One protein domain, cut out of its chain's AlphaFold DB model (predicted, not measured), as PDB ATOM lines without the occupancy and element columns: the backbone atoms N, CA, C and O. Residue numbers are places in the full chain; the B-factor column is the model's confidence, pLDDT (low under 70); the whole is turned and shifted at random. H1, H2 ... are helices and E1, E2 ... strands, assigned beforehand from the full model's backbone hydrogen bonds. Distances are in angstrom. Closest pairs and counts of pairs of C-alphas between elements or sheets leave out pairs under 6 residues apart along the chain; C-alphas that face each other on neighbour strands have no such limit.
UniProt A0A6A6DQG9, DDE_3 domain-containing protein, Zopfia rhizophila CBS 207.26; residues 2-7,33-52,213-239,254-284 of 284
ATOM      1  N   ALA A   2       4.195  35.849   0.305       75.00
ATOM      2  CA  ALA A   2       4.313  37.248  -0.122       75.00
ATOM      3  C   ALA A   2       5.782  37.696  -0.292       75.00
ATOM      4  O   ALA A   2       6.658  37.200   0.417       75.00
ATOM      5  N   ILE A   3       6.047  38.624  -1.219       74.69
ATOM      6  CA  ILE A   3       7.336  39.320  -1.405       74.69
ATOM      7  C   ILE A   3       7.138  40.808  -1.143       74.69
ATOM      8  O   ILE A   3       6.358  41.457  -1.835       74.69
ATOM      9  N   GLU A   4       7.843  41.359  -0.163       73.81
ATOM     10  CA  GLU A   4       7.689  42.759   0.232       73.81
ATOM     11  C   GLU A   4       8.288  43.729  -0.791       73.81
ATOM     12  O   GLU A   4       9.238  43.412  -1.509       73.81
ATOM     13  N   SER A   5       7.716  44.931  -0.867       67.19
ATOM     14  CA  SER A   5       8.164  46.014  -1.744       67.19
ATOM     15  C   SER A   5       9.202  46.936  -1.098       67.19
ATOM     16  O   SER A   5       9.941  47.592  -1.832       67.19
ATOM     17  N   GLU A   6       9.304  46.953   0.230       61.66
ATOM     18  CA  GLU A   6      10.172  47.824   1.027       61.66
ATOM     19  C   GLU A   6      11.045  46.967   1.958       61.66
ATOM     20  O   GLU A   6      10.571  45.980   2.509       61.66
ATOM     21  N   ARG A   7      12.300  47.367   2.208       59.38
ATOM     22  CA  ARG A   7      13.050  46.851   3.366       59.38
ATOM     23  C   ARG A   7      12.492  47.505   4.631       59.38
ATOM     24  O   ARG A   7      12.477  48.733   4.734       59.38
ATOM     25  N   PHE A  33       2.311  50.220  -2.270       58.72
ATOM     26  CA  PHE A  33       1.981  48.815  -2.189       58.72
ATOM     27  C   PHE A  33       3.051  48.107  -1.347       58.72
ATOM     28  O   PHE A  33       4.224  48.350  -1.598       58.72
ATOM     29  N   HIS A  34       2.675  47.256  -0.381       65.56
ATOM     30  CA  HIS A  34       3.620  46.693   0.597       65.56
ATOM     31  C   HIS A  34       4.156  45.291   0.266       65.56
ATOM     32  O   HIS A  34       5.295  45.011   0.624       65.56
ATOM     33  N   ALA A  35       3.396  44.410  -0.405       76.81
ATOM     34  CA  ALA A  35       3.861  43.044  -0.686       76.81
ATOM     35  C   ALA A  35       3.087  42.311  -1.797       76.81
ATOM     36  O   ALA A  35       1.858  42.362  -1.837       76.81
ATOM     37  N   VAL A  36       3.784  41.610  -2.706       86.31
ATOM     38  CA  VAL A  36       3.187  40.810  -3.795       86.31
ATOM     39  C   VAL A  36       2.873  39.449  -3.229       86.31
ATOM     40  O   VAL A  36       3.790  38.695  -2.927       86.31
ATOM     41  N   MET A  37       1.590  39.129  -3.103       89.88
ATOM     42  CA  MET A  37       1.168  37.781  -2.755       89.88
ATOM     43  C   MET A  37       1.129  36.911  -4.003       89.88
ATOM     44  O   MET A  37       0.626  37.328  -5.044       89.88
ATOM     45  N   PHE A  38       1.607  35.684  -3.878       93.31
ATOM     46  CA  PHE A  38       1.536  34.692  -4.937       93.31
ATOM     47  C   PHE A  38       1.285  33.299  -4.365       93.31
ATOM     48  O   PHE A  38       1.470  33.030  -3.168       93.31
ATOM     49  N   TRP A  39       0.854  32.430  -5.261       95.25
ATOM     50  CA  TRP A  39       0.574  31.024  -5.066       95.25
ATOM     51  C   TRP A  39       1.267  30.231  -6.178       95.25
ATOM     52  O   TRP A  39       1.417  30.723  -7.298       95.25
ATOM     53  N   GLY A  40       1.681  29.009  -5.876       95.75
ATOM     54  CA  GLY A  40       2.181  28.068  -6.868       95.75
ATOM     55  C   GLY A  40       1.915  26.641  -6.418       95.75
ATOM     56  O   GLY A  40       1.627  26.415  -5.243       95.75
ATOM     57  N   ALA A  41       2.044  25.695  -7.340       96.44
ATOM     58  CA  ALA A  41       1.993  24.269  -7.043       96.44
ATOM     59  C   ALA A  41       3.204  23.552  -7.644       96.44
ATOM     60  O   ALA A  41       3.717  23.944  -8.694       96.44
ATOM     61  N   ILE A  42       3.669  22.501  -6.974       95.94
ATOM     62  CA  ILE A  42       4.785  21.672  -7.430       95.94
ATOM     63  C   ILE A  42       4.426  20.195  -7.312       95.94
ATOM     64  O   ILE A  42       3.687  19.801  -6.413       95.94
ATOM     65  N   CYS A  43       4.944  19.392  -8.232       95.19
ATOM     66  CA  CYS A  43       4.873  17.941  -8.198       95.19
ATOM     67  C   CYS A  43       6.170  17.384  -8.797       95.19
ATOM     68  O   CYS A  43       6.831  18.053  -9.597       95.19
ATOM     69  N   GLU A  44       6.550  16.171  -8.408       93.50
ATOM     70  CA  GLU A  44       7.723  15.519  -8.982       93.50
ATOM     71  C   GLU A  44       7.546  15.328 -10.497       93.50
ATOM     72  O   GLU A  44       6.495  14.905 -10.980       93.50
ATOM     73  N   GLY A  45       8.579  15.692 -11.251       93.00
ATOM     74  CA  GLY A  45       8.630  15.707 -12.707       93.00
ATOM     75  C   GLY A  45       7.874  16.870 -13.351       93.00
ATOM     76  O   GLY A  45       7.975  17.052 -14.564       93.00
ATOM     77  N   ARG A  46       7.093  17.647 -12.583       93.12
ATOM     78  CA  ARG A  46       6.127  18.616 -13.119       93.12
ATOM     79  C   ARG A  46       6.065  19.906 -12.305       93.12
ATOM     80  O   ARG A  46       5.460  19.971 -11.232       93.12
ATOM     81  N   ARG A  47       6.587  20.997 -12.864       95.44
ATOM     82  CA  ARG A  47       6.291  22.349 -12.376       95.44
ATOM     83  C   ARG A  47       4.809  22.662 -12.579       95.44
ATOM     84  O   ARG A  47       4.273  22.483 -13.671       95.44
ATOM     85  N   GLY A  48       4.154  23.132 -11.525       95.88
ATOM     86  CA  GLY A  48       2.736  23.447 -11.566       95.88
ATOM     87  C   GLY A  48       2.417  24.891 -11.946       95.88
ATOM     88  O   GLY A  48       3.309  25.693 -12.259       95.88
ATOM     89  N   PRO A  49       1.118  25.227 -11.921       97.25
ATOM     90  CA  PRO A  49       0.643  26.582 -12.152       97.25
ATOM     91  C   PRO A  49       1.199  27.565 -11.116       97.25
ATOM     92  O   PRO A  49       1.465  27.217  -9.966       97.25
ATOM     93  N   PHE A  50       1.316  28.824 -11.536       97.19
ATOM     94  CA  PHE A  50       1.741  29.950 -10.711       97.19
ATOM     95  C   PHE A  50       0.755  31.097 -10.861       97.19
ATOM     96  O   PHE A  50       0.289  31.396 -11.961       97.19
ATOM     97  N   HIS A  51       0.415  31.737  -9.750       96.25
ATOM     98  CA  HIS A  51      -0.557  32.814  -9.727       96.25
ATOM     99  C   HIS A  51      -0.095  33.935  -8.812       96.25
ATOM    100  O   HIS A  51       0.189  33.714  -7.639       96.25
ATOM    101  N   ILE A  52      -0.076  35.155  -9.338       94.44
ATOM    102  CA  ILE A  52       0.133  36.354  -8.540       94.44
ATOM    103  C   ILE A  52      -1.222  36.993  -8.265       94.44
ATOM    104  O   ILE A  52      -1.988  37.262  -9.188       94.44
ATOM    105  N   ASN A 213       6.184  21.240   4.211       86.81
ATOM    106  CA  ASN A 213       5.648  21.909   3.032       86.81
ATOM    107  C   ASN A 213       6.775  22.321   2.074       86.81
ATOM    108  O   ASN A 213       7.355  23.407   2.142       86.81
ATOM    109  N   LYS A 214       7.090  21.429   1.137       89.75
ATOM    110  CA  LYS A 214       8.267  21.542   0.263       89.75
ATOM    111  C   LYS A 214       8.281  22.746  -0.662       89.75
ATOM    112  O   LYS A 214       9.359  23.198  -1.049       89.75
ATOM    113  N   ILE A 215       7.122  23.328  -0.957       91.12
ATOM    114  CA  ILE A 215       7.071  24.524  -1.795       91.12
ATOM    115  C   ILE A 215       7.734  25.738  -1.131       91.12
ATOM    116  O   ILE A 215       8.238  26.620  -1.825       91.12
ATOM    117  N   GLU A 216       7.837  25.765   0.200       87.69
ATOM    118  CA  GLU A 216       8.533  26.843   0.903       87.69
ATOM    119  C   GLU A 216      10.022  26.906   0.544       87.69
ATOM    120  O   GLU A 216      10.592  27.995   0.427       87.69
ATOM    121  N   ARG A 217      10.640  25.747   0.276       90.56
ATOM    122  CA  ARG A 217      12.042  25.645  -0.162       90.56
ATOM    123  C   ARG A 217      12.236  26.126  -1.600       90.56
ATOM    124  O   ARG A 217      13.320  26.588  -1.938       90.56
ATOM    125  N   ILE A 218      11.180  26.095  -2.415       93.06
ATOM    126  CA  ILE A 218      11.159  26.678  -3.764       93.06
ATOM    127  C   ILE A 218      11.013  28.201  -3.701       93.06
ATOM    128  O   ILE A 218      11.624  28.923  -4.487       93.06
ATOM    129  N   TRP A 219      10.252  28.715  -2.737       91.56
ATOM    130  CA  TRP A 219      10.048  30.154  -2.582       91.56
ATOM    131  C   TRP A 219      11.287  30.910  -2.089       91.56
ATOM    132  O   TRP A 219      11.382  32.107  -2.354       91.56
ATOM    133  N   GLY A 220      12.223  30.252  -1.398       90.12
ATOM    134  CA  GLY A 220      13.483  30.859  -0.941       90.12
ATOM    135  C   GLY A 220      14.294  31.478  -2.088       90.12
ATOM    136  O   GLY A 220      14.372  32.704  -2.159       90.12
ATOM    137  N   PRO A 221      14.772  30.675  -3.057       90.69
ATOM    138  CA  PRO A 221      15.514  31.191  -4.210       90.69
ATOM    139  C   PRO A 221      14.736  32.228  -5.029       90.69
ATOM    140  O   PRO A 221      15.320  33.151  -5.591       90.69
ATOM    141  N   MET A 222      13.400  32.127  -5.084       92.75
ATOM    142  CA  MET A 222      12.581  33.143  -5.752       92.75
ATOM    143  C   MET A 222      12.643  34.501  -5.048       92.75
ATOM    144  O   MET A 222      12.688  35.533  -5.718       92.75
ATOM    145  N   LYS A 223      12.623  34.514  -3.710       88.88
ATOM    146  CA  LYS A 223      12.774  35.744  -2.921       88.88
ATOM    147  C   LYS A 223      14.165  36.331  -3.113       88.88
ATOM    148  O   LYS A 223      14.261  37.529  -3.368       88.88
ATOM    149  N   ASP A 224      15.196  35.492  -3.077       89.38
ATOM    150  CA  ASP A 224      16.585  35.913  -3.287       89.38
ATOM    151  C   ASP A 224      16.750  36.571  -4.664       89.38
ATOM    152  O   ASP A 224      17.264  37.683  -4.769       89.38
ATOM    153  N   TYR A 225      16.176  35.972  -5.710       89.12
ATOM    154  CA  TYR A 225      16.216  36.513  -7.071       89.12
ATOM    155  C   TYR A 225      15.513  37.871  -7.228       89.12
ATOM    156  O   TYR A 225      15.882  38.680  -8.088       89.12
ATOM    157  N   VAL A 226      14.480  38.147  -6.423       87.12
ATOM    158  CA  VAL A 226      13.854  39.476  -6.362       87.12
ATOM    159  C   VAL A 226      14.698  40.450  -5.542       87.12
ATOM    160  O   VAL A 226      14.804  41.619  -5.911       87.12
ATOM    161  N   GLU A 227      15.319  39.995  -4.460       84.38
ATOM    162  CA  GLU A 227      16.188  40.831  -3.629       84.38
ATOM    163  C   GLU A 227      17.444  41.282  -4.391       84.38
ATOM    164  O   GLU A 227      17.842  42.443  -4.295       84.38
ATOM    165  N   GLU A 228      18.008  40.428  -5.247       85.38
ATOM    166  CA  GLU A 228      19.095  40.781  -6.172       85.38
ATOM    167  C   GLU A 228      18.753  41.986  -7.062       85.38
ATOM    168  O   GLU A 228      19.611  42.829  -7.342       85.38
ATOM    169  N   LEU A 229      17.490  42.117  -7.486       82.44
ATOM    170  CA  LEU A 229      17.048  43.256  -8.290       82.44
ATOM    171  C   LEU A 229      17.174  44.570  -7.510       82.44
ATOM    172  O   LEU A 229      17.543  45.591  -8.086       82.44
ATOM    173  N   ARG A 230      16.917  44.563  -6.198       77.50
ATOM    174  CA  ARG A 230      17.113  45.746  -5.337       77.50
ATOM    175  C   ARG A 230      18.574  46.134  -5.239       77.50
ATOM    176  O   ARG A 230      18.902  47.317  -5.297       77.50
ATOM    177  N   VAL A 231      19.436  45.133  -5.072       77.31
ATOM    178  CA  VAL A 231      20.877  45.337  -4.913       77.31
ATOM    179  C   VAL A 231      21.469  45.915  -6.194       77.31
ATOM    180  O   VAL A 231      22.164  46.923  -6.132       77.31
ATOM    181  N   THR A 232      21.138  45.331  -7.345       76.69
ATOM    182  CA  THR A 232      21.675  45.746  -8.653       76.69
ATOM    183  C   THR A 232      21.148  47.101  -9.119       76.69
ATOM    184  O   THR A 232      21.893  47.875  -9.710       76.69
ATOM    185  N   THR A 233      19.888  47.432  -8.828       76.00
ATOM    186  CA  THR A 233      19.315  48.747  -9.169       76.00
ATOM    187  C   THR A 233      19.619  49.826  -8.127       76.00
ATOM    188  O   THR A 233      19.256  50.984  -8.330       76.00
ATOM    189  N   HIS A 234      20.257  49.466  -7.006       75.00
ATOM    190  CA  HIS A 234      20.446  50.330  -5.835       75.00
ATOM    191  C   HIS A 234      19.132  50.949  -5.315       75.00
ATOM    192  O   HIS A 234      19.113  52.061  -4.782       75.00
ATOM    193  N   GLN A 235      18.012  50.228  -5.449       72.94
ATOM    194  CA  GLN A 235      16.686  50.690  -5.037       72.94
ATOM    195  C   GLN A 235      16.229  50.023  -3.739       72.94
ATOM    196  O   GLN A 235      16.112  48.804  -3.634       72.94
ATOM    197  N   ASN A 236      15.854  50.839  -2.750       69.75
ATOM    198  CA  ASN A 236      15.231  50.341  -1.517       69.75
ATOM    199  C   ASN A 236      13.757  49.943  -1.704       69.75
ATOM    200  O   ASN A 236      13.222  49.177  -0.899       69.75
ATOM    201  N   THR A 237      13.114  50.430  -2.768       70.94
ATOM    202  CA  THR A 237      11.712  50.161  -3.099       70.94
ATOM    203  C   THR A 237      11.606  49.764  -4.562       70.94
ATOM    204  O   THR A 237      12.115  50.476  -5.420       70.94
ATOM    205  N   LEU A 238      10.921  48.656  -4.845       76.12
ATOM    206  CA  LEU A 238      10.658  48.207  -6.211       76.12
ATOM    207  C   LEU A 238       9.214  48.513  -6.599       76.12
ATOM    208  O   LEU A 238       8.295  48.387  -5.784       76.12
ATOM    209  N   ALA A 239       9.008  48.866  -7.868       84.38
ATOM    210  CA  ALA A 239       7.672  48.944  -8.441       84.38
ATOM    211  C   ALA A 239       6.992  47.564  -8.397       84.38
ATOM    212  O   ALA A 239       7.633  46.537  -8.632       84.38
ATOM    213  N   MET A 254      12.945  28.257 -12.528       95.12
ATOM    214  CA  MET A 254      13.199  27.269 -11.478       95.12
ATOM    215  C   MET A 254      13.513  25.895 -12.092       95.12
ATOM    216  O   MET A 254      12.624  25.303 -12.713       95.12
ATOM    217  N   PRO A 255      14.733  25.362 -11.923       95.31
ATOM    218  CA  PRO A 255      15.104  24.080 -12.507       95.31
ATOM    219  C   PRO A 255      14.196  22.940 -12.010       95.31
ATOM    220  O   PRO A 255      13.833  22.888 -10.832       95.31
ATOM    221  N   GLN A 256      13.775  22.046 -12.912       95.38
ATOM    222  CA  GLN A 256      12.849  20.956 -12.564       95.38
ATOM    223  C   GLN A 256      13.497  19.950 -11.603       95.38
ATOM    224  O   GLN A 256      12.843  19.478 -10.682       95.38
ATOM    225  N   ASP A 257      14.796  19.698 -11.744       96.19
ATOM    226  CA  ASP A 257      15.593  18.870 -10.834       96.19
ATOM    227  C   ASP A 257      15.574  19.396  -9.391       96.19
ATOM    228  O   ASP A 257      15.506  18.603  -8.448       96.19
ATOM    229  N   LYS A 258      15.557  20.722  -9.198       95.06
ATOM    230  CA  LYS A 258      15.394  21.329  -7.870       95.06
ATOM    231  C   LYS A 258      14.013  21.029  -7.287       95.06
ATOM    232  O   LYS A 258      13.929  20.668  -6.114       95.06
ATOM    233  N   ILE A 259      12.952  21.149  -8.086       95.25
ATOM    234  CA  ILE A 259      11.585  20.800  -7.667       95.25
ATOM    235  C   ILE A 259      11.517  19.318  -7.283       95.25
ATOM    236  O   ILE A 259      11.063  18.987  -6.189       95.25
ATOM    237  N   ASP A 260      12.033  18.443  -8.141       95.25
ATOM    238  CA  ASP A 260      12.004  16.996  -7.937       95.25
ATOM    239  C   ASP A 260      12.784  16.590  -6.689       95.25
ATOM    240  O   ASP A 260      12.331  15.745  -5.917       95.25
ATOM    241  N   SER A 261      13.939  17.220  -6.457       94.69
ATOM    242  CA  SER A 261      14.731  17.005  -5.250       94.69
ATOM    243  C   SER A 261      13.937  17.347  -3.991       94.69
ATOM    244  O   SER A 261      13.973  16.574  -3.038       94.69
ATOM    245  N   GLU A 262      13.223  18.477  -3.961       93.69
ATOM    246  CA  GLU A 262      12.409  18.859  -2.798       93.69
ATOM    247  C   GLU A 262      11.195  17.934  -2.623       93.69
ATOM    248  O   GLU A 262      10.873  17.555  -1.495       93.69
ATOM    249  N   CYS A 263      10.554  17.505  -3.717       92.69
ATOM    250  CA  CYS A 263       9.465  16.525  -3.676       92.69
ATOM    251  C   CYS A 263       9.935  15.177  -3.109       92.69
ATOM    252  O   CYS A 263       9.303  14.647  -2.195       92.69
ATOM    253  N   ARG A 264      11.072  14.644  -3.571       91.81
ATOM    254  CA  ARG A 264      11.650  13.395  -3.037       91.81
ATOM    255  C   ARG A 264      12.096  13.532  -1.583       91.81
ATOM    256  O   ARG A 264      11.983  12.585  -0.803       91.81
ATOM    257  N   ASP A 265      12.538  14.724  -1.188       90.94
ATOM    258  CA  ASP A 265      12.928  15.030   0.188       90.94
ATOM    259  C   ASP A 265      11.761  14.957   1.187       90.94
ATOM    260  O   ASP A 265      11.981  14.857   2.399       90.94
ATOM    261  N   PHE A 266      10.511  15.001   0.710       90.00
ATOM    262  CA  PHE A 266       9.325  14.894   1.561       90.00
ATOM    263  C   PHE A 266       9.327  13.610   2.386       90.00
ATOM    264  O   PHE A 266       9.224  13.683   3.609       90.00
ATOM    265  N   SER A 267       9.542  12.459   1.743       87.69
ATOM    266  CA  SER A 267       9.553  11.156   2.419       87.69
ATOM    267  C   SER A 267      10.618  11.099   3.519       87.69
ATOM    268  O   SER A 267      10.340  10.743   4.666       87.69
ATOM    269  N   ARG A 268      11.832  11.575   3.214       89.12
ATOM    270  CA  ARG A 268      12.929  11.647   4.185       89.12
ATOM    271  C   ARG A 268      12.562  12.508   5.396       89.12
ATOM    272  O   ARG A 268      12.810  12.105   6.530       89.12
ATOM    273  N   LYS A 269      11.976  13.688   5.176       87.62
ATOM    274  CA  LYS A 269      11.588  14.612   6.255       87.62
ATOM    275  C   LYS A 269      10.402  14.112   7.069       87.62
ATOM    276  O   LYS A 269      10.396  14.294   8.283       87.62
ATOM    277  N   LEU A 270       9.462  13.417   6.438       87.94
ATOM    278  CA  LEU A 270       8.374  12.748   7.137       87.94
ATOM    279  C   LEU A 270       8.912  11.660   8.078       87.94
ATOM    280  O   LEU A 270       8.551  11.644   9.252       87.94
ATOM    281  N   HIS A 271       9.845  10.821   7.619       89.00
ATOM    282  CA  HIS A 271      10.504   9.832   8.481       89.00
ATOM    283  C   HIS A 271      11.287  10.477   9.633       89.00
ATOM    284  O   HIS A 271      11.246   9.969  10.751       89.00
ATOM    285  N   GLN A 272      11.954  11.614   9.400       88.00
ATOM    286  CA  GLN A 272      12.604  12.374  10.477       88.00
ATOM    287  C   GLN A 272      11.591  12.875  11.512       88.00
ATOM    288  O   GLN A 272      11.836  12.742  12.708       88.00
ATOM    289  N   CYS A 273      10.447  13.401  11.073       87.94
ATOM    290  CA  CYS A 273       9.372  13.840  11.963       87.94
ATOM    291  C   CYS A 273       8.829  12.681  12.814       87.94
ATOM    292  O   CYS A 273       8.719  12.809  14.033       87.94
ATOM    293  N   LEU A 274       8.586  11.518  12.200       88.00
ATOM    294  CA  LEU A 274       8.137  10.311  12.903       88.00
ATOM    295  C   LEU A 274       9.166   9.820  13.928       88.00
ATOM    296  O   LEU A 274       8.810   9.557  15.076       88.00
ATOM    297  N   ALA A 275      10.444   9.754  13.548       88.88
ATOM    298  CA  ALA A 275      11.525   9.345  14.448       88.88
ATOM    299  C   ALA A 275      11.674  10.284  15.659       88.88
ATOM    300  O   ALA A 275      12.058   9.843  16.739       88.88
ATOM    301  N   ASN A 276      11.328  11.563  15.493       87.75
ATOM    302  CA  ASN A 276      11.350  12.574  16.549       87.75
ATOM    303  C   ASN A 276       9.981  12.778  17.223       87.75
ATOM    304  O   ASN A 276       9.775  13.797  17.882       87.75
ATOM    305  N   GLN A 277       9.043  11.835  17.067       86.94
ATOM    306  CA  GLN A 277       7.721  11.859  17.709       86.94
ATOM    307  C   GLN A 277       6.933  13.157  17.441       86.94
ATOM    308  O   GLN A 277       6.240  13.673  18.316       86.94
ATOM    309  N   GLY A 278       7.055  13.707  16.229       80.44
ATOM    310  CA  GLY A 278       6.381  14.943  15.821       80.44
ATOM    311  C   GLY A 278       7.146  16.235  16.127       80.44
ATOM    312  O   GLY A 278       6.667  17.312  15.786       80.44
ATOM    313  N   ASN A 279       8.326  16.157  16.750       76.38
ATOM    314  CA  ASN A 279       9.150  17.326  17.054       76.38
ATOM    315  C   ASN A 279      10.029  17.732  15.857       76.38
ATOM    316  O   ASN A 279      10.458  16.871  15.093       76.38
ATOM    317  N   ASN A 280      10.347  19.022  15.709       73.44
ATOM    318  CA  ASN A 280      11.102  19.574  14.574       73.44
ATOM    319  C   ASN A 280      12.602  19.812  14.851       73.44
ATOM    320  O   ASN A 280      13.305  20.385  14.020       73.44
ATOM    321  N   ASN A 281      13.128  19.313  15.972       66.75
ATOM    322  CA  ASN A 281      14.523  19.488  16.416       66.75
ATOM    323  C   ASN A 281      15.577  18.674  15.624       66.75
ATOM    324  O   ASN A 281      16.615  18.300  16.162       66.75
ATOM    325  N   PHE A 282      15.332  18.381  14.348       67.81
ATOM    326  CA  PHE A 282      16.244  17.634  13.465       67.81
ATOM    327  C   PHE A 282      16.932  18.525  12.417       67.81
ATOM    328  O   PHE A 282      17.516  18.031  11.446       67.81
ATOM    329  N   TYR A 283      16.835  19.843  12.585       60.97
ATOM    330  CA  TYR A 283      17.715  20.807  11.939       60.97
ATOM    331  C   TYR A 283      18.933  20.982  12.843       60.97
ATOM    332  O   TYR A 283      18.857  21.694  13.839       60.97
ATOM    333  N   GLY A 284      19.995  20.230  12.547       44.06
ATOM    334  CA  GLY A 284      21.309  20.458  13.152       44.06
ATOM    335  C   GLY A 284      21.885  21.804  12.740       44.06
ATOM    336  O   GLY A 284      21.571  22.248  11.610       44.06
TER     337      GLY A 284
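AT A GLANCE: This is residues 2 to 7, 33 to 52, 213 to 239 and 254 to 284 of the 284 residues of the protein "DDE_3 domain-containing protein" of Zopfia rhizophila CBS 207.26 (UniProt A0A6A6DQG9). A long two-stranded hairpin, E2 and E3, with the short strand E1 added beside the first residues of E2, makes a narrow sheet, and two helices pack on it. H1 and H2 meet near their first residues and run away from each other as a wide V, with H2 reaching beyond the hairpin's turn. The printed part has 84 residues, in the order E1, E2, E3, H1, H2; the sheet, E1 E2 E3, is antiparallel and the class is mixed, helices and strands. The whole is loose, with a radius of gyration of the C-alphas of 16.1 A, and elongated, spanning 46 by 29 by 21 A.

HOW THE PARTS SIT: E2, residues 35 to 43, is the inner strand, with staggered pairing. Its residues 38 to 43 pair with E3, residues 46 to 52, antiparallel, with N 39 and O 51 2.8 A apart. Its residues 35 to 37 pair with E1, residues 2 to 4, antiparallel, with N 36 and O 3 2.7 A apart. H1, residues 215 to 233, is on the sheet at a height of 4.8 A, over none of its strands; its closest C-alphas to E2 are Ile 215 and Ile 42, 6.7 A. H2, residues 256 to 275, is on the sheet too, its closest C-alphas to E2 being Cys 263 and Cys 43, 6.6 A. Helices on one face of a sheet, H1 and H2 with E1 E2 E3, make two layers. H1 touches H2 with residues 215 to 218 alone, at a steep tilt of 51 degrees, opposite ways; the closest C-alphas are Ile 218 and Ile 259, 7.1 A. O i to N i+4 pairs are within hydrogen-bond range in 11 of 15 for H1 and 14 of 16 for H2.

IN THESE COORDINATES: E2 is 26.2 A long, from C-alpha 35 at (3.861, 43.044, -0.686), E3 19.3 A and E1 6.5 A. H1 is 28.1 A long. H2, 29.4 A, has a kink of 27 degrees near residue 267 and ends at C-alpha 275 at (11.525, 9.345, 14.448).

THE WHOLE: The farthest C-alphas, Thr 233 and Gln 277, are 47.1 A apart. Cuts leave gaps of 12.5 A between C-alphas 7 and 33, 19.3 A between 52 and 213, and 22.6 A between 239 and 254. The link E2 to E3 is tight. pLDDT is under 70 at residues 5 to 7, 33 to 34, 236 and 281 to 284.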